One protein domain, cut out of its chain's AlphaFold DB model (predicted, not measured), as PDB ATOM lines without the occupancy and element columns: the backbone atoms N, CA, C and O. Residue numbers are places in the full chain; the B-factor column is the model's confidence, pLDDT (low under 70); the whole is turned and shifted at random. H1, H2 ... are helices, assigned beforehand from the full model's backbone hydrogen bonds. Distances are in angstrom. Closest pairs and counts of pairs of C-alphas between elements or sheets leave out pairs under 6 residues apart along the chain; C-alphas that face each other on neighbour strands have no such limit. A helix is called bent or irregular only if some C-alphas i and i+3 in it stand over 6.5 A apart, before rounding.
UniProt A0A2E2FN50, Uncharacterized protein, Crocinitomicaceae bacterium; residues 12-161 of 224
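What this domain is: This is residues 12 to 161 of the 224 residues of an uncharacterized protein of Crocinitomicaceae bacterium (UniProt A0A2E2FN50). Five long helices run lengthwise and stand in an arc, H1, H2, H5, H6 and H7, with H7 folding back onto H5 and the two ends of the arc, H1 and H7, apart. Two short helices, H3 and H4, make the turn from H2 to H5 beyond one end of these two helices, and residues 133 to 138 at the far end of H6 stick out. The printed part has 150 residues with seven named helices, H1 to H7 in chain order, and no named strand; the class is all helix. It is compact, with a radius of gyration of the C-alphas of 16.4 A, and elongated, spanning 51 by 33 by 21 A.

How they stand to each other: Begin with the longest helix, H6, residues 110 to 135. It touches H5, residues 80 to 104, at a shallow tilt of 31 degrees, opposite ways; look at their closest C-alphas, Ala 92 and Gly 117, 4.5 A apart. H7, residues 140 to 159, touches H6 at 26 degrees, a shallow tilt, opposite ways, closest at the C-alphas of Phe 114 and Gly 154, 6.3 A. H7 also touches H5, with residues 93 to 103 of H5 alone, closest at the C-alphas of Ile 96 and Gly 154, 5.9 A. H5, H6 and H7 are an up and down bundle, each running against the one before it. H5 is the hub, touching three helices, and the third is H2, residues 38 to 61, which it touches at a shallow tilt of 10 degrees, opposite ways, closest at the C-alphas of Ala 50 and Ser 94, 4.4 A apart. H2 is irregular, with C-alphas 55 and 58 at 7.6 A. H1, residues 12 to 32, forms a helical hairpin with H2, closest at the C-alphas of Ser 24 and Phe 42, 4.8 A. H3, residues 66 to 70, is close to H2 but not clearly touching, and H4, residues 72 to 75, touches no helix. Each O i to N i+4 pair is within hydrogen-bond range in H1, H5 and H6, against 17 of 20 in H2, 15 of 16 in H7 and 0 of 1 in H3, where 1 of 2 O i to N i+3 pairs is; H4 is too short for an i+4 pair.

Where its parts are: Find C-alpha 110 at (-27.087, 40.723, 32.331); from there H6 runs 36.6 A to C-alpha 135 at (-33.936, 66.183, 57.746). H5 is also 36.6 A long, H1 30.7 A, H2 29.8 A and H7 27.9 A, the last ending at C-alpha 159, (-23.226, 50.491, 28.077).

The domain as a whole: The two C-alphas farthest apart are those of Gln 36 and Gln 134, 52.2 A. The printed part has no cut, and the six links between helices are tight. Mean pLDDT of the printed part is 90.5; look for values under 70 at residues 12 to 13.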
ATOM      1  N   TYR A  12     -15.711  47.261  61.136       64.25
ATOM      2  CA  TYR A  12     -15.527  45.872  60.705       64.25
ATOM      3  C   TYR A  12     -16.323  45.507  59.452       64.25
ATOM      4  O   TYR A  12     -15.779  44.903  58.538       64.25
ATOM      5  N   MET A  13     -17.581  45.932  59.364       69.56
ATOM      6  CA  MET A  13     -18.443  45.609  58.223       69.56
ATOM      7  C   MET A  13     -17.908  46.222  56.920       69.56
ATOM      8  O   MET A  13     -17.847  45.553  55.897       69.56
ATOM      9  N   LYS A  14     -17.436  47.475  56.970       76.50
ATOM     10  CA  LYS A  14     -16.827  48.152  55.811       76.50
ATOM     11  C   LYS A  14     -15.570  47.437  55.315       76.50
ATOM     12  O   LYS A  14     -15.304  47.428  54.122       76.50
ATOM     13  N   LYS A  15     -14.810  46.831  56.231       85.69
ATOM     14  CA  LYS A  15     -13.630  46.038  55.878       85.69
ATOM     15  C   LYS A  15     -14.011  44.771  55.120       85.69
ATOM     16  O   LYS A  15     -13.307  44.440  54.186       85.69
ATOM     17  N   VAL A  16     -15.112  44.101  55.473       90.50
ATOM     18  CA  VAL A  16     -15.549  42.879  54.768       90.50
ATOM     19  C   VAL A  16     -15.882  43.174  53.308       90.50
ATOM     20  O   VAL A  16     -15.367  42.498  52.429       90.50
ATOM     21  N   GLU A  17     -16.675  44.213  53.038       90.44
ATOM     22  CA  GLU A  17     -16.970  44.648  51.664       90.44
ATOM     23  C   GLU A  17     -15.692  45.014  50.903       90.44
ATOM     24  O   GLU A  17     -15.516  44.586  49.767       90.44
ATOM     25  N   LEU A  18     -14.784  45.768  51.533       91.44
ATOM     26  CA  LEU A  18     -13.522  46.161  50.912       91.44
ATOM     27  C   LEU A  18     -12.635  44.947  50.605       91.44
ATOM     28  O   LEU A  18     -12.049  44.888  49.533       91.44
ATOM     29  N   ILE A  19     -12.546  43.983  51.526       95.19
ATOM     30  CA  ILE A  19     -11.774  42.747  51.351       95.19
ATOM     31  C   ILE A  19     -12.383  41.907  50.228       95.19
ATOM     32  O   ILE A  19     -11.655  41.496  49.332       95.19
ATOM     33  N   LEU A  20     -13.703  41.693  50.232       95.50
ATOM     34  CA  LEU A  20     -14.388  40.946  49.173       95.50
ATOM     35  C   LEU A  20     -14.229  41.632  47.814       95.50
ATOM     36  O   LEU A  20     -13.912  40.965  46.832       95.50
ATOM     37  N   GLY A  21     -14.383  42.956  47.760       94.56
ATOM     38  CA  GLY A  21     -14.166  43.740  46.547       94.56
ATOM     39  C   GLY A  21     -12.718  43.680  46.055       94.56
ATOM     40  O   GLY A  21     -12.491  43.517  44.861       94.56
ATOM     41  N   ALA A  22     -11.737  43.741  46.960       96.06
ATOM     42  CA  ALA A  22     -10.322  43.629  46.617       96.06
ATOM     43  C   ALA A  22      -9.963  42.229  46.101       96.06
ATOM     44  O   ALA A  22      -9.294  42.124  45.078       96.06
ATOM     45  N   ILE A  23     -10.442  41.165  46.759       97.12
ATOM     46  CA  ILE A  23     -10.264  39.780  46.292       97.12
ATOM     47  C   ILE A  23     -10.890  39.621  44.906       97.12
ATOM     48  O   ILE A  23     -10.222  39.130  44.006       97.12
ATOM     49  N   SER A  24     -12.120  40.110  44.713       96.44
ATOM     50  CA  SER A  24     -12.805  40.065  43.414       96.44
ATOM     51  C   SER A  24     -11.974  40.762  42.333       96.44
ATOM     52  O   SER A  24     -11.730  40.194  41.274       96.44
ATOM     53  N   LEU A  25     -11.478  41.972  42.605       95.50
ATOM     54  CA  LEU A  25     -10.677  42.727  41.644       95.50
ATOM     55  C   LEU A  25      -9.357  42.021  41.307       95.50
ATOM     56  O   LEU A  25      -9.008  41.921  40.134       95.50
ATOM     57  N   ILE A  26      -8.644  41.503  42.312       96.94
ATOM     58  CA  ILE A  26      -7.398  40.755  42.100       96.94
ATOM     59  C   ILE A  26      -7.682  39.501  41.272       96.94
ATOM     60  O   ILE A  26      -7.031  39.293  40.256       96.94
ATOM     61  N   SER A  27      -8.682  38.700  41.644       96.56
ATOM     62  CA  SER A  27      -9.067  37.501  40.895       96.56
ATOM     63  C   SER A  27      -9.464  37.816  39.453       96.56
ATOM     64  O   SER A  27      -9.097  37.067  38.553       96.56
ATOM     65  N   PHE A  28     -10.145  38.937  39.215       93.81
ATOM     66  CA  PHE A  28     -10.480  39.385  37.867       93.81
ATOM     67  C   PHE A  28      -9.237  39.757  37.048       93.81
ATOM     68  O   PHE A  28      -9.134  39.381  35.886       93.81
ATOM     69  N   ILE A  29      -8.253  40.428  37.653       94.75
ATOM     70  CA  ILE A  29      -6.972  40.714  36.991       94.75
ATOM     71  C   ILE A  29      -6.237  39.406  36.666       94.75
ATOM     72  O   ILE A  29      -5.782  39.227  35.543       94.75
ATOM     73  N   LEU A  30      -6.163  38.458  37.606       94.56
ATOM     74  CA  LEU A  30      -5.520  37.157  37.374       94.56
ATOM     75  C   LEU A  30      -6.227  36.332  36.284       94.56
ATOM     76  O   LEU A  30      -5.570  35.579  35.569       94.56
ATOM     77  N   TYR A  31      -7.542  36.505  36.124       90.50
ATOM     78  CA  TYR A  31      -8.311  35.896  35.038       90.50
ATOM     79  C   TYR A  31      -7.883  36.391  33.651       90.50
ATOM     80  O   TYR A  31      -7.877  35.603  32.702       90.50
ATOM     81  N   PHE A  32      -7.457  37.651  33.530       87.88
ATOM     82  CA  PHE A  32      -6.857  38.161  32.291       87.88
ATOM     83  C   PHE A  32      -5.487  37.549  31.992       87.88
ATOM     84  O   PHE A  32      -5.143  37.394  30.828       87.88
ATOM     85  N   PHE A  33      -4.731  37.144  33.014       89.75
ATOM     86  CA  PHE A  33      -3.440  36.463  32.856       89.75
ATOM     87  C   PHE A  33      -3.570  34.939  32.679       89.75
ATOM     88  O   PHE A  33      -2.603  34.217  32.901       89.75
ATOM     89  N   PHE A  34      -4.757  34.440  32.314       84.38
ATOM     90  CA  PHE A  34      -5.027  33.014  32.077       84.38
ATOM     91  C   PHE A  34      -4.693  32.090  33.264       84.38
ATOM     92  O   PHE A  34      -4.501  30.887  33.097       84.38
ATOM     93  N   ILE A  35      -4.669  32.616  34.496       89.06
ATOM     94  CA  ILE A  35      -4.404  31.797  35.684       89.06
ATOM     95  C   ILE A  35      -5.633  30.939  35.996       89.06
ATOM     96  O   ILE A  35      -6.723  31.460  36.259       89.06
ATOM     97  N   GLN A  36      -5.452  29.618  36.019       88.81
ATOM     98  CA  GLN A  36      -6.507  28.653  36.332       88.81
ATOM     99  C   GLN A  36      -7.106  28.896  37.733       88.81
ATOM    100  O   GLN A  36      -6.411  29.265  38.679       88.81
ATOM    101  N   GLY A  37      -8.426  28.735  37.875       90.00
ATOM    102  CA  GLY A  37      -9.156  28.921  39.143       90.00
ATOM    103  C   GLY A  37      -9.433  30.378  39.560       90.00
ATOM    104  O   GLY A  37     -10.241  30.625  40.463       90.00
ATOM    105  N   SER A  38      -8.840  31.363  38.878       93.94
ATOM    106  CA  SER A  38      -9.100  32.792  39.121       93.94
ATOM    107  C   SER A  38     -10.571  33.169  38.888       93.94
ATOM    108  O   SER A  38     -11.161  33.879  39.704       93.94
ATOM    109  N   GLN A  39     -11.198  32.610  37.846       92.81
ATOM    110  CA  GLN A  39     -12.613  32.814  37.516       92.81
ATOM    111  C   GLN A  39     -13.550  32.341  38.633       92.81
ATOM    112  O   GLN A  39     -14.468  33.065  39.014       92.81
ATOM    113  N   ILE A  40     -13.299  31.154  39.196       95.88
ATOM    114  CA  ILE A  40     -14.101  30.593  40.295       95.88
ATOM    115  C   ILE A  40     -13.961  31.471  41.540       95.88
ATOM    116  O   ILE A  40     -14.953  31.795  42.193       95.88
ATOM    117  N   THR A  41     -12.738  31.913  41.843       96.44
ATOM    118  CA  THR A  41     -12.479  32.803  42.985       96.44
ATOM    119  C   THR A  41     -13.188  34.151  42.822       96.44
ATOM    120  O   THR A  41     -13.819  34.642  43.765       96.44
ATOM    121  N   PHE A  42     -13.153  34.728  41.617       96.56
ATOM    122  CA  PHE A  42     -13.896  35.941  41.275       96.56
ATOM    123  C   PHE A  42     -15.408  35.752  41.456       96.56
ATOM    124  O   PHE A  42     -16.056  36.538  42.149       96.56
ATOM    125  N   LEU A  43     -15.962  34.680  40.884       96.94
ATOM    126  CA  LEU A  43     -17.385  34.364  40.965       96.94
ATOM    127  C   LEU A  43     -17.837  34.229  42.423       96.94
ATOM    128  O   LEU A  43     -18.823  34.844  42.830       96.94
ATOM    129  N   LEU A  44     -17.088  33.466  43.221       97.56
ATOM    130  CA  LEU A  44     -17.426  33.199  44.612       97.56
ATOM    131  C   LEU A  44     -17.362  34.475  45.463       97.56
ATOM    132  O   LEU A  44     -18.280  34.749  46.236       97.56
ATOM    133  N   SER A  45     -16.317  35.289  45.298       97.38
ATOM    134  CA  SER A  45     -16.160  36.544  46.047       97.38
ATOM    135  C   SER A  45     -17.248  37.574  45.714       97.38
ATOM    136  O   SER A  45     -17.831  38.159  46.635       97.38
ATOM    137  N   MET A  46     -17.605  37.729  44.438       97.25
ATOM    138  CA  MET A  46     -18.714  38.592  44.016       97.25
ATOM    139  C   MET A  46     -20.078  38.059  44.473       97.25
ATOM    140  O   MET A  46     -20.938  38.844  44.876       97.25
ATOM    141  N   LEU A  47     -20.278  36.738  44.482       97.62
ATOM    142  CA  LEU A  47     -21.509  36.127  44.987       97.62
ATOM    143  C   LEU A  47     -21.673  36.358  46.494       97.62
ATOM    144  O   LEU A  47     -22.745  36.767  46.941       97.62
ATOM    145  N   PHE A  48     -20.608  36.183  47.282       97.00
ATOM    146  CA  PHE A  48     -20.625  36.530  48.707       97.00
ATOM    147  C   PHE A  48     -20.942  38.010  48.930       97.00
ATOM    148  O   PHE A  48     -21.703  38.346  49.842       97.00
ATOM    149  N   LEU A  49     -20.407  38.892  48.085       95.94
ATOM    150  CA  LEU A  49     -20.703  40.319  48.135       95.94
ATOM    151  C   LEU A  49     -22.180  40.611  47.817       95.94
ATOM    152  O   LEU A  49     -22.816  41.391  48.531       95.94
ATOM    153  N   ALA A  50     -22.755  39.945  46.813       97.25
ATOM    154  CA  ALA A  50     -24.178  40.042  46.492       97.25
ATOM    155  C   ALA A  50     -25.058  39.546  47.652       97.25
ATOM    156  O   ALA A  50     -25.995  40.238  48.049       97.25
ATOM    157  N   CYS A  51     -24.722  38.405  48.261       95.94
ATOM    158  CA  CYS A  51     -25.421  37.869  49.432       95.94
ATOM    159  C   CYS A  51     -25.342  38.813  50.640       95.94
ATOM    160  O   CYS A  51     -26.331  38.984  51.357       95.94
ATOM    161  N   LEU A  52     -24.192  39.463  50.851       93.62
ATOM    162  CA  LEU A  52     -24.026  40.477  51.891       93.62
ATOM    163  C   LEU A  52     -24.979  41.654  51.650       93.62
ATOM    164  O   LEU A  52     -25.664  42.087  52.579       93.62
ATOM    165  N   TYR A  53     -25.088  42.141  50.414       95.00
ATOM    166  CA  TYR A  53     -26.062  43.182  50.084       95.00
ATOM    167  C   TYR A  53     -27.508  42.712  50.217       95.00
ATOM    168  O   TYR A  53     -28.342  43.458  50.724       95.00
ATOM    169  N   PHE A  54     -27.821  41.482  49.838       95.56
ATOM    170  CA  PHE A  54     -29.187  40.985  49.898       95.56
ATOM    171  C   PHE A  54     -29.651  40.773  51.349       95.56
ATOM    172  O   PHE A  54     -30.563  41.453  51.820       95.56
ATOM    173  N   TYR A  55     -28.977  39.893  52.095       92.25
ATOM    174  CA  TYR A  55     -29.414  39.471  53.430       92.25
ATOM    175  C   TYR A  55     -28.980  40.421  54.548       92.25
ATOM    176  O   TYR A  55     -29.698  40.602  55.531       92.25
ATOM    177  N   LEU A  56     -27.796  41.031  54.426       89.75
ATOM    178  CA  LEU A  56     -27.195  41.830  55.499       89.75
ATOM    179  C   LEU A  56     -27.318  43.341  55.274       89.75
ATOM    180  O   LEU A  56     -26.865  44.104  56.128       89.75
ATOM    181  N   SER A  57     -27.974  43.801  54.202       89.00
ATOM    182  CA  SER A  57     -28.160  45.234  53.910       89.00
ATOM    183  C   SER A  57     -28.757  46.023  55.054       89.00
ATOM    184  O   SER A  57     -28.280  47.119  55.348       89.00
ATOM    185  N   PHE A  58     -29.775  45.481  55.718       87.00
ATOM    186  CA  PHE A  58     -30.399  46.158  56.844       87.00
ATOM    187  C   PHE A  58     -29.359  46.499  57.923       87.00
ATOM    188  O   PHE A  58     -29.266  47.648  58.351       87.00
ATOM    189  N   PHE A  59     -28.512  45.544  58.308       83.75
ATOM    190  CA  PHE A  59     -27.450  45.769  59.293       83.75
ATOM    191  C   PHE A  59     -26.362  46.682  58.747       83.75
ATOM    192  O   PHE A  59     -25.916  47.621  59.412       83.75
ATOM    193  N   PHE A  60     -25.970  46.415  57.509       79.19
ATOM    194  CA  PHE A  60     -24.848  47.041  56.845       79.19
ATOM    195  C   PHE A  60     -25.064  48.532  56.583       79.19
ATOM    196  O   PHE A  60     -24.179  49.352  56.831       79.19
ATOM    197  N   LEU A  61     -26.258  48.896  56.120       83.00
ATOM    198  CA  LEU A  61     -26.629  50.268  55.792       83.00
ATOM    199  C   LEU A  61     -27.064  51.054  57.033       83.00
ATOM    200  O   LEU A  61     -26.855  52.265  57.083       83.00
ATOM    201  N   ASN A  62     -27.597  50.383  58.061       82.25
ATOM    202  CA  ASN A  62     -27.924  51.024  59.339       82.25
ATOM    203  C   ASN A  62     -26.763  51.072  60.334       82.25
ATOM    204  O   ASN A  62     -26.953  51.578  61.439       82.25
ATOM    205  N   ASN A  63     -25.566  50.609  59.957       77.69
ATOM    206  CA  ASN A  63     -24.389  50.609  60.828       77.69
ATOM    207  C   ASN A  63     -24.596  49.821  62.142       77.69
ATOM    208  O   ASN A  63     -23.950  50.109  63.153       77.69
ATOM    209  N   LEU A  64     -25.484  48.824  62.129       80.06
ATOM    210  CA  LEU A  64     -25.775  47.968  63.279       80.06
ATOM    211  C   LEU A  64     -24.748  46.836  63.371       80.06
ATOM    212  O   LEU A  64     -24.235  46.356  62.354       80.06
ATOM    213  N   ARG A  65     -24.435  46.382  64.588       77.44
ATOM    214  CA  ARG A  65     -23.555  45.219  64.766       77.44
ATOM    215  C   ARG A  65     -24.380  43.941  64.698       77.44
ATOM    216  O   ARG A  65     -25.502  43.906  65.186       77.44
ATOM    217  N   LEU A  66     -23.785  42.856  64.201       78.50
ATOM    218  CA  LEU A  66     -24.449  41.546  64.193       78.50
ATOM    219  C   LEU A  66     -24.855  41.093  65.597       78.50
ATOM    220  O   LEU A  66     -25.911  40.514  65.768       78.50
ATOM    221  N   LYS A  67     -24.075  41.420  66.632       77.06
ATOM    222  CA  LYS A  67     -24.445  41.090  68.018       77.06
ATOM    223  C   LYS A  67     -25.707  41.806  68.513       77.06
ATOM    224  O   LYS A  67     -26.350  41.332  69.443       77.06
ATOM    225  N   ASP A  68     -26.058  42.928  67.889       76.50
ATOM    226  CA  ASP A  68     -27.228  43.715  68.261       76.50
ATOM    227  C   ASP A  68     -28.523  43.084  67.695       76.50
ATOM    228  O   ASP A  68     -29.604  43.441  68.148       76.50
ATOM    229  N   LEU A  69     -28.436  42.082  66.795       72.94
ATOM    230  CA  LEU A  69     -29.580  41.267  66.329       72.94
ATOM    231  C   LEU A  69     -30.360  40.635  67.479       72.94
ATOM    232  O   LEU A  69     -31.580  40.518  67.422       72.94
ATOM    233  N   ILE A  70     -29.636  40.199  68.507       79.25
ATOM    234  CA  ILE A  70     -30.203  39.456  69.633       79.25
ATOM    235  C   ILE A  70     -30.918  40.422  70.593       79.25
ATOM    236  O   ILE A  70     -31.819  40.029  71.333       79.25
ATOM    237  N   GLN A  71     -30.558  41.708  70.568       79.62
ATOM    238  CA  GLN A  71     -31.082  42.710  71.489       79.62
ATOM    239  C   GLN A  71     -32.219  43.502  70.836       79.62
ATOM    240  O   GLN A  71     -31.994  44.382  70.008       79.62
ATOM    241  N   LYS A  72     -33.461  43.257  71.275       74.62
ATOM    242  CA  LYS A  72     -34.655  43.992  70.804       74.62
ATOM    243  C   LYS A  72     -34.546  45.514  70.990       74.62
ATOM    244  O   LYS A  72     -35.173  46.272  70.254       74.62
ATOM    245  N   ASP A  73     -33.726  45.968  71.935       77.56
ATOM    246  CA  ASP A  73     -33.500  47.390  72.198       77.56
ATOM    247  C   ASP A  73     -32.716  48.099  71.087       77.56
ATOM    248  O   ASP A  73     -32.889  49.303  70.903       77.56
ATOM    249  N   ALA A  74     -31.930  47.375  70.284       71.19
ATOM    250  CA  ALA A  74     -31.184  47.955  69.165       71.19
ATOM    251  C   ALA A  74     -32.096  48.517  68.057       71.19
ATOM    252  O   ALA A  74     -31.676  49.362  67.265       71.19
ATOM    253  N   PHE A  75     -33.358  48.082  68.026       75.00
ATOM    254  CA  PHE A  75     -34.364  48.531  67.066       75.00
ATOM    255  C   PHE A  75     -35.183  49.729  67.577       75.00
ATOM    256  O   PHE A  75     -35.873  50.380  66.787       75.00
ATOM    257  N   LYS A  76     -35.092  50.066  68.874       72.12
ATOM    258  CA  LYS A  76     -35.820  51.184  69.500       72.12
ATOM    259  C   LYS A  76     -35.194  52.521  69.083       72.12
ATOM    260  O   LYS A  76     -34.396  53.113  69.801       72.12
ATOM    261  N   GLY A  77     -35.536  52.985  67.885       75.50
ATOM    262  CA  GLY A  77     -35.046  54.249  67.321       75.50
ATOM    263  C   GLY A  77     -34.999  54.284  65.793       75.50
ATOM    264  O   GLY A  77     -34.741  55.339  65.211       75.50
ATOM    265  N   LEU A  78     -35.257  53.153  65.129       81.00
ATOM    266  CA  LEU A  78     -35.352  53.082  63.675       81.00
ATOM    267  C   LEU A  78     -36.813  53.189  63.246       81.00
ATOM    268  O   LEU A  78     -37.673  52.466  63.739       81.00
ATOM    269  N   SER A  79     -37.097  54.093  62.309       84.56
ATOM    270  CA  SER A  79     -38.418  54.158  61.694       84.56
ATOM    271  C   SER A  79     -38.619  52.960  60.768       84.56
ATOM    272  O   SER A  79     -37.707  52.599  60.023       84.56
ATOM    273  N   SER A  80     -39.822  52.380  60.744       84.69
ATOM    274  CA  SER A  80     -40.148  51.253  59.854       84.69
ATOM    275  C   SER A  80     -39.830  51.565  58.388       84.69
ATOM    276  O   SER A  80     -39.303  50.722  57.669       84.69
ATOM    277  N   MET A  81     -40.041  52.816  57.966       83.06
ATOM    278  CA  MET A  81     -39.712  53.267  56.611       83.06
ATOM    279  C   MET A  81     -38.206  53.221  56.316       83.06
ATOM    280  O   MET A  81     -37.806  52.902  55.199       83.06
ATOM    281  N   ARG A  82     -37.353  53.513  57.309       85.75
ATOM    282  CA  ARG A  82     -35.898  53.378  57.161       85.75
ATOM    283  C   ARG A  82     -35.508  51.911  56.995       85.75
ATOM    284  O   ARG A  82     -34.689  51.618  56.134       85.75
ATOM    285  N   ILE A  83     -36.114  51.011  57.774       87.81
ATOM    286  CA  ILE A  83     -35.870  49.563  57.688       87.81
ATOM    287  C   ILE A  83     -36.183  49.066  56.273       87.81
ATOM    288  O   ILE A  83     -35.291  48.560  55.588       87.81
ATOM    289  N   VAL A  84     -37.415  49.299  55.809       90.00
ATOM    290  CA  VAL A  84     -37.877  48.882  54.475       90.00
ATOM    291  C   VAL A  84     -37.002  49.489  53.380       90.00
ATOM    292  O   VAL A  84     -36.527  48.767  52.506       90.00
ATOM    293  N   GLY A  85     -36.707  50.790  53.464       90.56
ATOM    294  CA  GLY A  85     -35.846  51.467  52.494       90.56
ATOM    295  C   GLY A  85     -34.448  50.853  52.406       90.56
ATOM    296  O   GLY A  85     -33.937  50.660  51.306       90.56
ATOM    297  N   THR A  86     -33.837  50.485  53.537       91.25
ATOM    298  CA  THR A  86     -32.519  49.829  53.520       91.25
ATOM    299  C   THR A  86     -32.540  48.409  52.968       91.25
ATOM    300  O   THR A  86     -31.578  48.022  52.314       91.25
ATOM    301  N   ILE A  87     -33.620  47.654  53.179       93.12
ATOM    302  CA  ILE A  87     -33.762  46.308  52.605       93.12
ATOM    303  C   ILE A  87     -33.895  46.406  51.084       93.12
ATOM    304  O   ILE A  87     -33.127  45.778  50.361       93.12
ATOM    305  N   LEU A  88     -34.804  47.255  50.593       94.50
ATOM    306  CA  LEU A  88     -34.995  47.469  49.154       94.50
ATOM    307  C   LEU A  88     -33.713  47.971  48.476       94.50
ATOM    308  O   LEU A  88     -33.354  47.504  47.399       94.50
ATOM    309  N   MET A  89     -32.984  48.871  49.140       94.06
ATOM    310  CA  MET A  89     -31.671  49.333  48.688       94.06
ATOM    311  C   MET A  89     -30.661  48.183  48.588       94.06
ATOM    312  O   MET A  89     -29.921  48.092  47.613       94.06
ATOM    313  N   GLY A  90     -30.628  47.305  49.590       95.38
ATOM    314  CA  GLY A  90     -29.798  46.105  49.588       95.38
ATOM    315  C   GLY A  90     -30.060  45.193  48.405       95.38
ATOM    316  O   GLY A  90     -29.128  44.823  47.699       95.38
ATOM    317  N   ILE A  91     -31.340  44.906  48.162       97.12
ATOM    318  CA  ILE A  91     -31.796  44.086  47.035       97.12
ATOM    319  C   ILE A  91     -31.362  44.717  45.705       97.12
ATOM    320  O   ILE A  91     -30.799  44.036  44.848       97.12
ATOM    321  N   ALA A  92     -31.557  46.027  45.538       97.56
ATOM    322  CA  ALA A  92     -31.146  46.730  44.325       97.56
ATOM    323  C   ALA A  92     -29.626  46.640  44.089       97.56
ATOM    324  O   ALA A  92     -29.194  46.337  42.978       97.56
ATOM    325  N   LEU A  93     -28.809  46.828  45.135       96.69
ATOM    326  CA  LEU A  93     -27.351  46.680  45.037       96.69
ATOM    327  C   LEU A  93     -26.934  45.242  44.727       96.69
ATOM    328  O   LEU A  93     -26.075  45.045  43.870       96.69
ATOM    329  N   SER A  94     -27.541  44.237  45.368       97.94
ATOM    330  CA  SER A  94     -27.218  42.835  45.083       97.94
ATOM    331  C   SER A  94     -27.530  42.466  43.637       97.94
ATOM    332  O   SER A  94     -26.740  41.773  43.006       97.94
ATOM    333  N   ILE A  95     -28.637  42.980  43.092       98.19
ATOM    334  CA  ILE A  95     -29.019  42.759  41.695       98.19
ATOM    335  C   ILE A  95     -27.980  43.368  40.742       98.19
ATOM    336  O   ILE A  95     -27.613  42.722  39.765       98.19
ATOM    337  N   ILE A  96     -27.449  44.560  41.037       98.12
ATOM    338  CA  ILE A  96     -26.358  45.152  40.241       98.12
ATOM    339  C   ILE A  96     -25.100  44.278  40.304       98.12
ATOM    340  O   ILE A  96     -24.503  44.007  39.265       98.12
ATOM    341  N   VAL A  97     -24.709  43.810  41.495       97.62
ATOM    342  CA  VAL A  97     -23.541  42.923  41.660       97.62
ATOM    343  C   VAL A  97     -23.712  41.632  40.855       97.62
ATOM    344  O   VAL A  97     -22.789  41.232  40.151       97.62
ATOM    345  N   ILE A  98     -24.902  41.028  40.877       98.00
ATOM    346  CA  ILE A  98     -25.234  39.855  40.055       98.00
ATOM    347  C   ILE A  98     -25.169  40.196  38.561       98.00
ATOM    348  O   ILE A  98     -24.583  39.440  37.793       98.00
ATOM    349  N   GLY A  99     -25.690  41.350  38.142       97.25
ATOM    350  CA  GLY A  99     -25.581  41.814  36.756       97.25
ATOM    351  C   GLY A  99     -24.130  41.926  36.279       97.25
ATOM    352  O   GLY A  99     -23.824  41.515  35.161       97.25
ATOM    353  N   ILE A 100     -23.218  42.402  37.138       95.88
ATOM    354  CA  ILE A 100     -21.774  42.453  36.847       95.88
ATOM    355  C   ILE A 100     -21.212  41.047  36.646       95.88
ATOM    356  O   ILE A 100     -20.486  40.826  35.679       95.88
ATOM    357  N   ILE A 101     -21.566  40.098  37.520       96.06
ATOM    358  CA  ILE A 101     -21.164  38.693  37.372       96.06
ATOM    359  C   ILE A 101     -21.625  38.172  36.009       96.06
ATOM    360  O   ILE A 101     -20.795  37.723  35.228       96.06
ATOM    361  N   PHE A 102     -22.915  38.294  35.694       94.88
ATOM    362  CA  PHE A 102     -23.475  37.797  34.434       94.88
ATOM    363  C   PHE A 102     -22.788  38.426  33.221       94.88
ATOM    364  O   PHE A 102     -22.415  37.723  32.287       94.88
ATOM    365  N   LYS A 103     -22.549  39.741  33.257       93.69
ATOM    366  CA  LYS A 103     -21.888  40.462  32.166       93.69
ATOM    367  C   LYS A 103     -20.452  39.998  31.939       93.69
ATOM    368  O   LYS A 103     -20.031  39.899  30.794       93.69
ATOM    369  N   LEU A 104     -19.709  39.749  33.015       91.81
ATOM    370  CA  LEU A 104     -18.311  39.323  32.947       91.81
ATOM    371  C   LEU A 104     -18.153  37.833  32.633       91.81
ATOM    372  O   LEU A 104     -17.148  37.451  32.048       91.81
ATOM    373  N   GLN A 105     -19.129  37.003  33.002       90.50
ATOM    374  CA  GLN A 105     -19.162  35.581  32.644       90.50
ATOM    375  C   GLN A 105     -19.680  35.332  31.219       90.50
ATOM    376  O   GLN A 105     -19.681  34.194  30.764       90.50
ATOM    377  N   GLY A 106     -20.136  36.373  30.517       87.50
ATOM    378  CA  GLY A 106     -20.741  36.228  29.196       87.50
ATOM    379  C   GLY A 106     -22.113  35.544  29.229       87.50
ATOM    380  O   GLY A 106     -22.523  34.926  28.249       87.50
ATOM    381  N   TRP A 107     -22.815  35.603  30.365       89.62
ATOM    382  CA  TRP A 107     -24.116  34.962  30.530       89.62
ATOM    383  C   TRP A 107     -25.257  35.856  30.024       89.62
ATOM    384  O   TRP A 107     -25.268  37.071  30.278       89.62
ATOM    385  N   PRO A 108     -26.274  35.269  29.364       89.56
ATOM    386  CA  PRO A 108     -27.432  36.017  28.897       89.56
ATOM    387  C   PRO A 108     -28.230  36.597  30.074       89.56
ATOM    388  O   PRO A 108     -28.250  36.062  31.181       89.56
ATOM    389  N   GLY A 109     -28.908  37.724  29.841       90.75
ATOM    390  CA  GLY A 109     -29.773  38.361  30.844       90.75
ATOM    391  C   GLY A 109     -29.104  39.419  31.730       90.75
ATOM    392  O   GLY A 109     -29.804  40.093  32.487       90.75
ATOM    393  N   ALA A 110     -27.794  39.665  31.592       94.44
ATOM    394  CA  ALA A 110     -27.087  40.723  32.331       94.44
ATOM    395  C   ALA A 110     -27.786  42.098  32.249       94.44
ATOM    396  O   ALA A 110     -27.888  42.820  33.241       94.44
ATOM    397  N   MET A 111     -28.324  42.442  31.072       94.38
ATOM    398  CA  MET A 111     -29.035  43.704  30.845       94.38
ATOM    399  C   MET A 111     -30.278  43.847  31.734       94.38
ATOM    400  O   MET A 111     -30.496  44.916  32.302       94.38
ATOM    401  N   ALA A 112     -31.059  42.777  31.905       96.19
ATOM    402  CA  ALA A 112     -32.252  42.799  32.748       96.19
ATOM    403  C   ALA A 112     -31.883  43.090  34.210       96.19
ATOM    404  O   ALA A 112     -32.498  43.951  34.842       96.19
ATOM    405  N   TYR A 113     -30.826  42.449  34.722       97.56
ATOM    406  CA  TYR A 113     -30.323  42.718  36.071       97.56
ATOM    407  C   TYR A 113     -29.881  44.173  36.236       97.56
ATOM    408  O   TYR A 113     -30.268  44.815  37.212       97.56
ATOM    409  N   PHE A 114     -29.143  44.742  35.279       97.19
ATOM    410  CA  PHE A 114     -28.750  46.151  35.366       97.19
ATOM    411  C   PHE A 114     -29.944  47.102  35.343       97.19
ATOM    412  O   PHE A 114     -29.996  48.006  36.174       97.19
ATOM    413  N   VAL A 115     -30.921  46.894  34.457       97.00
ATOM    414  CA  VAL A 115     -32.118  47.750  34.381       97.00
ATOM    415  C   VAL A 115     -32.910  47.694  35.687       97.00
ATOM    416  O   VAL A 115     -33.234  48.742  36.249       97.00
ATOM    417  N   ILE A 116     -33.178  46.495  36.210       97.44
ATOM    418  CA  ILE A 116     -33.927  46.310  37.463       97.44
ATOM    419  C   ILE A 116     -33.155  46.916  38.641       97.44
ATOM    420  O   ILE A 116     -33.710  47.693  39.425       97.44
ATOM    421  N   GLY A 117     -31.863  46.603  38.751       97.44
ATOM    422  CA  GLY A 117     -30.997  47.080  39.823       97.44
ATOM    423  C   GLY A 117     -30.862  48.601  39.827       97.44
ATOM    424  O   GLY A 117     -31.136  49.241  40.843       97.44
ATOM    425  N   LEU A 118     -30.509  49.203  38.687       97.56
ATOM    426  CA  LEU A 118     -30.352  50.655  38.553       97.56
ATOM    427  C   LEU A 118     -31.670  51.400  38.774       97.56
ATOM    428  O   LEU A 118     -31.661  52.448  39.418       97.56
ATOM    429  N   SER A 119     -32.802  50.847  38.328       97.44
ATOM    430  CA  SER A 119     -34.124  51.420  38.617       97.44
ATOM    431  C   SER A 119     -34.402  51.447  40.122       97.44
ATOM    432  O   SER A 119     -34.815  52.475  40.661       97.44
ATOM    433  N   GLY A 120     -34.107  50.351  40.831       96.31
ATOM    434  CA  GLY A 120     -34.242  50.289  42.288       96.31
ATOM    435  C   GLY A 120     -33.341  51.295  43.010       96.31
ATOM    436  O   GLY A 120     -33.787  51.996  43.924       96.31
ATOM    437  N   VAL A 121     -32.090  51.426  42.562       95.88
ATOM    438  CA  VAL A 121     -31.143  52.418  43.086       95.88
ATOM    439  C   VAL A 121     -31.624  53.850  42.828       95.88
ATOM    440  O   VAL A 121     -31.533  54.689  43.727       95.88
ATOM    441  N   LEU A 122     -32.175  54.135  41.646       96.00
ATOM    442  CA  LEU A 122     -32.709  55.450  41.294       96.00
ATOM    443  C   LEU A 122     -33.890  55.833  42.193       96.00
ATOM    444  O   LEU A 122     -33.909  56.934  42.748       96.00
ATOM    445  N   ILE A 123     -34.833  54.911  42.413       95.12
ATOM    446  CA  ILE A 123     -35.961  55.118  43.336       95.12
ATOM    447  C   ILE A 123     -35.443  55.406  44.751       95.12
ATOM    448  O   ILE A 123     -35.877  56.367  45.392       95.12
ATOM    449  N   ALA A 124     -34.484  54.613  45.234       93.19
ATOM    450  CA  ALA A 124     -33.893  54.810  46.553       93.19
ATOM    451  C   ALA A 124     -33.163  56.160  46.672       93.19
ATOM    452  O   ALA A 124     -33.234  56.807  47.721       93.19
ATOM    453  N   LEU A 125     -32.505  56.613  45.602       94.06
ATOM    454  CA  LEU A 125     -31.827  57.904  45.547       94.06
ATOM    455  C   LEU A 125     -32.821  59.070  45.587       94.06
ATOM    456  O   LEU A 125     -32.601  60.014  46.343       94.06
ATOM    457  N   VAL A 126     -33.942  58.983  44.865       94.25
ATOM    458  CA  VAL A 126     -35.010  59.998  44.907       94.25
ATOM    459  C   VAL A 126     -35.645  60.061  46.298       94.25
ATOM    460  O   VAL A 126     -35.660  61.119  46.931       94.25
ATOM    461  N   VAL A 127     -36.115  58.925  46.825       92.25
ATOM    462  CA  VAL A 127     -36.792  58.865  48.134       92.25
ATOM    463  C   VAL A 127     -35.844  59.270  49.266       92.25
ATOM    464  O   VAL A 127     -36.202  60.067  50.141       92.25
ATOM    465  N   GLY A 128     -34.620  58.741  49.249       90.56
ATOM    466  CA  GLY A 128     -33.580  59.087  50.209       90.56
ATOM    467  C   GLY A 128     -33.172  60.553  50.102       90.56
ATOM    468  O   GLY A 128     -32.990  61.203  51.130       90.56
ATOM    469  N   GLY A 129     -33.057  61.085  48.883       91.94
ATOM    470  CA  GLY A 129     -32.655  62.464  48.604       91.94
ATOM    471  C   GLY A 129     -33.656  63.475  49.147       91.94
ATOM    472  O   GLY A 129     -33.273  64.377  49.894       91.94
ATOM    473  N   VAL A 130     -34.950  63.269  48.880       92.38
ATOM    474  CA  VAL A 130     -36.029  64.102  49.438       92.38
ATOM    475  C   VAL A 130     -35.972  64.109  50.968       92.38
ATOM    476  O   VAL A 130     -35.990  65.169  51.597       92.38
ATOM    477  N   ARG A 131     -35.826  62.932  51.591       89.00
ATOM    478  CA  ARG A 131     -35.709  62.820  53.055       89.00
ATOM    479  C   ARG A 131     -34.436  63.462  53.601       89.00
ATOM    480  O   ARG A 131     -34.470  64.044  54.689       89.00
ATOM    481  N   TYR A 132     -33.326  63.375  52.874       90.75
ATOM    482  CA  TYR A 132     -32.070  64.005  53.254       90.75
ATOM    483  C   TYR A 132     -32.188  65.530  53.248       90.75
ATOM    484  O   TYR A 132     -31.792  66.157  54.224       90.75
ATOM    485  N   VAL A 133     -32.798  66.128  52.221       91.62
ATOM    486  CA  VAL A 133     -33.000  67.587  52.159       91.62
ATOM    487  C   VAL A 133     -33.884  68.076  53.311       91.62
ATOM    488  O   VAL A 133     -33.573  69.093  53.928       91.62
ATOM    489  N   GLN A 134     -34.934  67.324  53.657       89.44
ATOM    490  CA  GLN A 134     -35.850  67.673  54.753       89.44
ATOM    491  C   GLN A 134     -35.213  67.559  56.144       89.44
ATOM    492  O   GLN A 134     -35.445  68.402  57.005       89.44
ATOM    493  N   THR A 135     -34.442  66.498  56.394       87.88
ATOM    494  CA  THR A 135     -33.936  66.183  57.746       87.88
ATOM    495  C   THR A 135     -32.480  66.584  57.968       87.88
ATOM    496  O   THR A 135     -32.029  66.619  59.111       87.88
ATOM    497  N   LYS A 136     -31.723  66.817  56.887       85.69
ATOM    498  CA  LYS A 136     -30.258  66.990  56.850       85.69
ATOM    499  C   LYS A 136     -29.491  65.937  57.655       85.69
ATOM    500  O   LYS A 136     -28.394  66.185  58.154       85.69
ATOM    501  N   ASN A 137     -30.057  64.738  57.783       82.94
ATOM    502  CA  ASN A 137     -29.472  63.684  58.595       82.94
ATOM    503  C   ASN A 137     -28.250  63.076  57.886       82.94
ATOM    504  O   ASN A 137     -28.365  62.527  56.788       82.94
ATOM    505  N   SER A 138     -27.086  63.119  58.539       82.81
ATOM    506  CA  SER A 138     -25.821  62.574  58.022       82.81
ATOM    507  C   SER A 138     -25.861  61.067  57.740       82.81
ATOM    508  O   SER A 138     -25.015  60.562  57.004       82.81
ATOM    509  N   TYR A 139     -26.871  60.359  58.246       82.69
ATOM    510  CA  TYR A 139     -27.154  58.957  57.946       82.69
ATOM    511  C   TYR A 139     -27.225  58.627  56.447       82.69
ATOM    512  O   TYR A 139     -26.794  57.550  56.044       82.69
ATOM    513  N   TYR A 140     -27.771  59.522  55.618       85.44
ATOM    514  CA  TYR A 140     -27.972  59.229  54.194       85.44
ATOM    515  C   TYR A 140     -26.675  59.319  53.379       85.44
ATOM    516  O   TYR A 140     -26.550  58.659  52.351       85.44
ATOM    517  N   LEU A 141     -25.677  60.072  53.854       88.19
ATOM    518  CA  LEU A 141     -24.435  60.303  53.113       88.19
ATOM    519  C   LEU A 141     -23.640  59.009  52.845       88.19
ATOM    520  O   LEU A 141     -23.244  58.796  51.699       88.19
ATOM    521  N   PRO A 142     -23.410  58.112  53.827       86.88
ATOM    522  CA  PRO A 142     -22.782  56.821  53.557       86.88
ATOM    523  C   PRO A 142     -23.555  55.966  52.552       86.88
ATOM    524  O   PRO A 142     -22.929  55.300  51.735       86.88
ATOM    525  N   ILE A 143     -24.890  55.988  52.595       88.62
ATOM    526  CA  ILE A 143     -25.729  55.225  51.663       88.62
ATOM    527  C   ILE A 143     -25.546  55.773  50.247       88.62
ATOM    528  O   ILE A 143     -25.243  55.007  49.339       88.62
ATOM    529  N   PHE A 144     -25.616  57.094  50.065       91.94
ATOM    530  CA  PHE A 144     -25.415  57.715  48.754       91.94
ATOM    531  C   PHE A 144     -24.027  57.469  48.172       91.94
ATOM    532  O   PHE A 144     -23.918  57.255  46.972       91.94
ATOM    533  N   LYS A 145     -22.970  57.425  48.991       91.00
ATOM    534  CA  LYS A 145     -21.629  57.061  48.500       91.00
ATOM    535  C   LYS A 145     -21.593  55.647  47.914       91.00
ATOM    536  O   LYS A 145     -20.953  55.432  46.892       91.00
ATOM    537  N   ARG A 146     -22.296  54.697  48.536       90.50
ATOM    538  CA  ARG A 146     -22.398  53.308  48.052       90.50
ATOM    539  C   ARG A 146     -23.233  53.211  46.785       90.50
ATOM    540  O   ARG A 146     -22.842  52.518  45.855       90.50
ATOM    541  N   ILE A 147     -24.349  53.941  46.756       93.25
ATOM    542  CA  ILE A 147     -25.178  54.101  45.561       93.25
ATOM    543  C   ILE A 147     -24.350  54.655  44.412       93.25
ATOM    544  O   ILE A 147     -24.399  54.107  43.324       93.25
ATOM    545  N   ALA A 148     -23.582  55.715  44.648       94.44
ATOM    546  CA  ALA A 148     -22.750  56.310  43.618       94.44
ATOM    547  C   ALA A 148     -21.710  55.304  43.111       94.44
ATOM    548  O   ALA A 148     -21.593  55.127  41.908       94.44
ATOM    549  N   LEU A 149     -21.022  54.590  44.008       93.38
ATOM    550  CA  LEU A 149     -20.022  53.593  43.621       93.38
ATOM    551  C   LEU A 149     -20.618  52.485  42.738       93.38
ATOM    552  O   LEU A 149     -20.176  52.292  41.609       93.38
ATOM    553  N   TRP A 150     -21.635  51.776  43.231       94.38
ATOM    554  CA  TRP A 150     -22.214  50.631  42.519       94.38
ATOM    555  C   TRP A 150     -23.148  51.034  41.386       94.38
ATOM    556  O   TRP A 150     -23.228  50.332  40.387       94.38
ATOM    557  N   GLY A 151     -23.833  52.166  41.511       95.56
ATOM    558  CA  GLY A 151     -24.696  52.715  40.472       95.56
ATOM    559  C   GLY A 151     -23.897  53.221  39.275       95.56
ATOM    560  O   GLY A 151     -24.265  52.916  38.146       95.56
ATOM    561  N   VAL A 152     -22.775  53.918  39.498       95.94
ATOM    562  CA  VAL A 152     -21.869  54.302  38.401       95.94
ATOM    563  C   VAL A 152     -21.268  53.059  37.766       95.94
ATOM    564  O   VAL A 152     -21.293  52.940  36.547       95.94
ATOM    565  N   LEU A 153     -20.784  52.111  38.572       94.81
ATOM    566  CA  LEU A 153     -20.184  50.890  38.046       94.81
ATOM    567  C   LEU A 153     -21.212  50.080  37.233       94.81
ATOM    568  O   LEU A 153     -20.968  49.785  36.070       94.81
ATOM    569  N   GLY A 154     -22.410  49.834  37.768       95.62
ATOM    570  CA  GLY A 154     -23.503  49.187  37.034       95.62
ATOM    571  C   GLY A 154     -23.926  49.948  35.772       95.62
ATOM    572  O   GLY A 154     -24.175  49.330  34.742       95.62
ATOM    573  N   GLY A 155     -23.947  51.283  35.821       96.06
ATOM    574  CA  GLY A 155     -24.215  52.129  34.660       96.06
ATOM    575  C   GLY A 155     -23.157  51.979  33.568       96.06
ATOM    576  O   GLY A 155     -23.509  51.791  32.410       96.06
ATOM    577  N   VAL A 156     -21.870  51.980  33.922       95.50
ATOM    578  CA  VAL A 156     -20.771  51.737  32.972       95.50
ATOM    579  C   VAL A 156     -20.927  50.367  32.309       95.50
ATOM    580  O   VAL A 156     -20.904  50.271  31.085       95.50
ATOM    581  N   PHE A 157     -21.169  49.314  33.094       94.38
ATOM    582  CA  PHE A 157     -21.337  47.955  32.569       94.38
ATOM    583  C   PHE A 157     -22.591  47.764  31.703       94.38
ATOM    584  O   PHE A 157     -22.600  46.876  30.846       94.38
ATOM    585  N   LEU A 158     -23.625  48.592  31.884       94.00
ATOM    586  CA  LEU A 158     -24.813  48.585  31.032       94.00
ATOM    587  C   LEU A 158     -24.481  48.995  29.588       94.00
ATOM    588  O   LEU A 158     -25.022  48.405  28.656       94.00
ATOM    589  N   PHE A 159     -23.590  49.974  29.402       93.12
ATOM    590  CA  PHE A 159     -23.226  50.491  28.077       93.12
ATOM    591  C   PHE A 159     -22.109  49.702  27.385       93.12
ATOM    592  O   PHE A 159     -21.939  49.824  26.175       93.12
ATOM    593  N   ILE A 160     -21.355  48.884  28.123       92.81
ATOM    594  CA  ILE A 160     -20.311  48.035  27.538       92.81
ATOM    595  C   ILE A 160     -20.972  46.920  26.701       92.81
ATOM    596  O   ILE A 160     -21.846  46.218  27.222       92.81
ATOM    597  N   PRO A 161     -20.576  46.700  25.432       90.12
ATOM    598  CA  PRO A 161     -21.060  45.574  24.631       90.12
ATOM    599  C   PRO A 161     -20.775  44.228  25.304       90.12
ATOM    600  O   PRO A 161     -19.780  44.072  26.006       90.12
TER     601      PRO A 161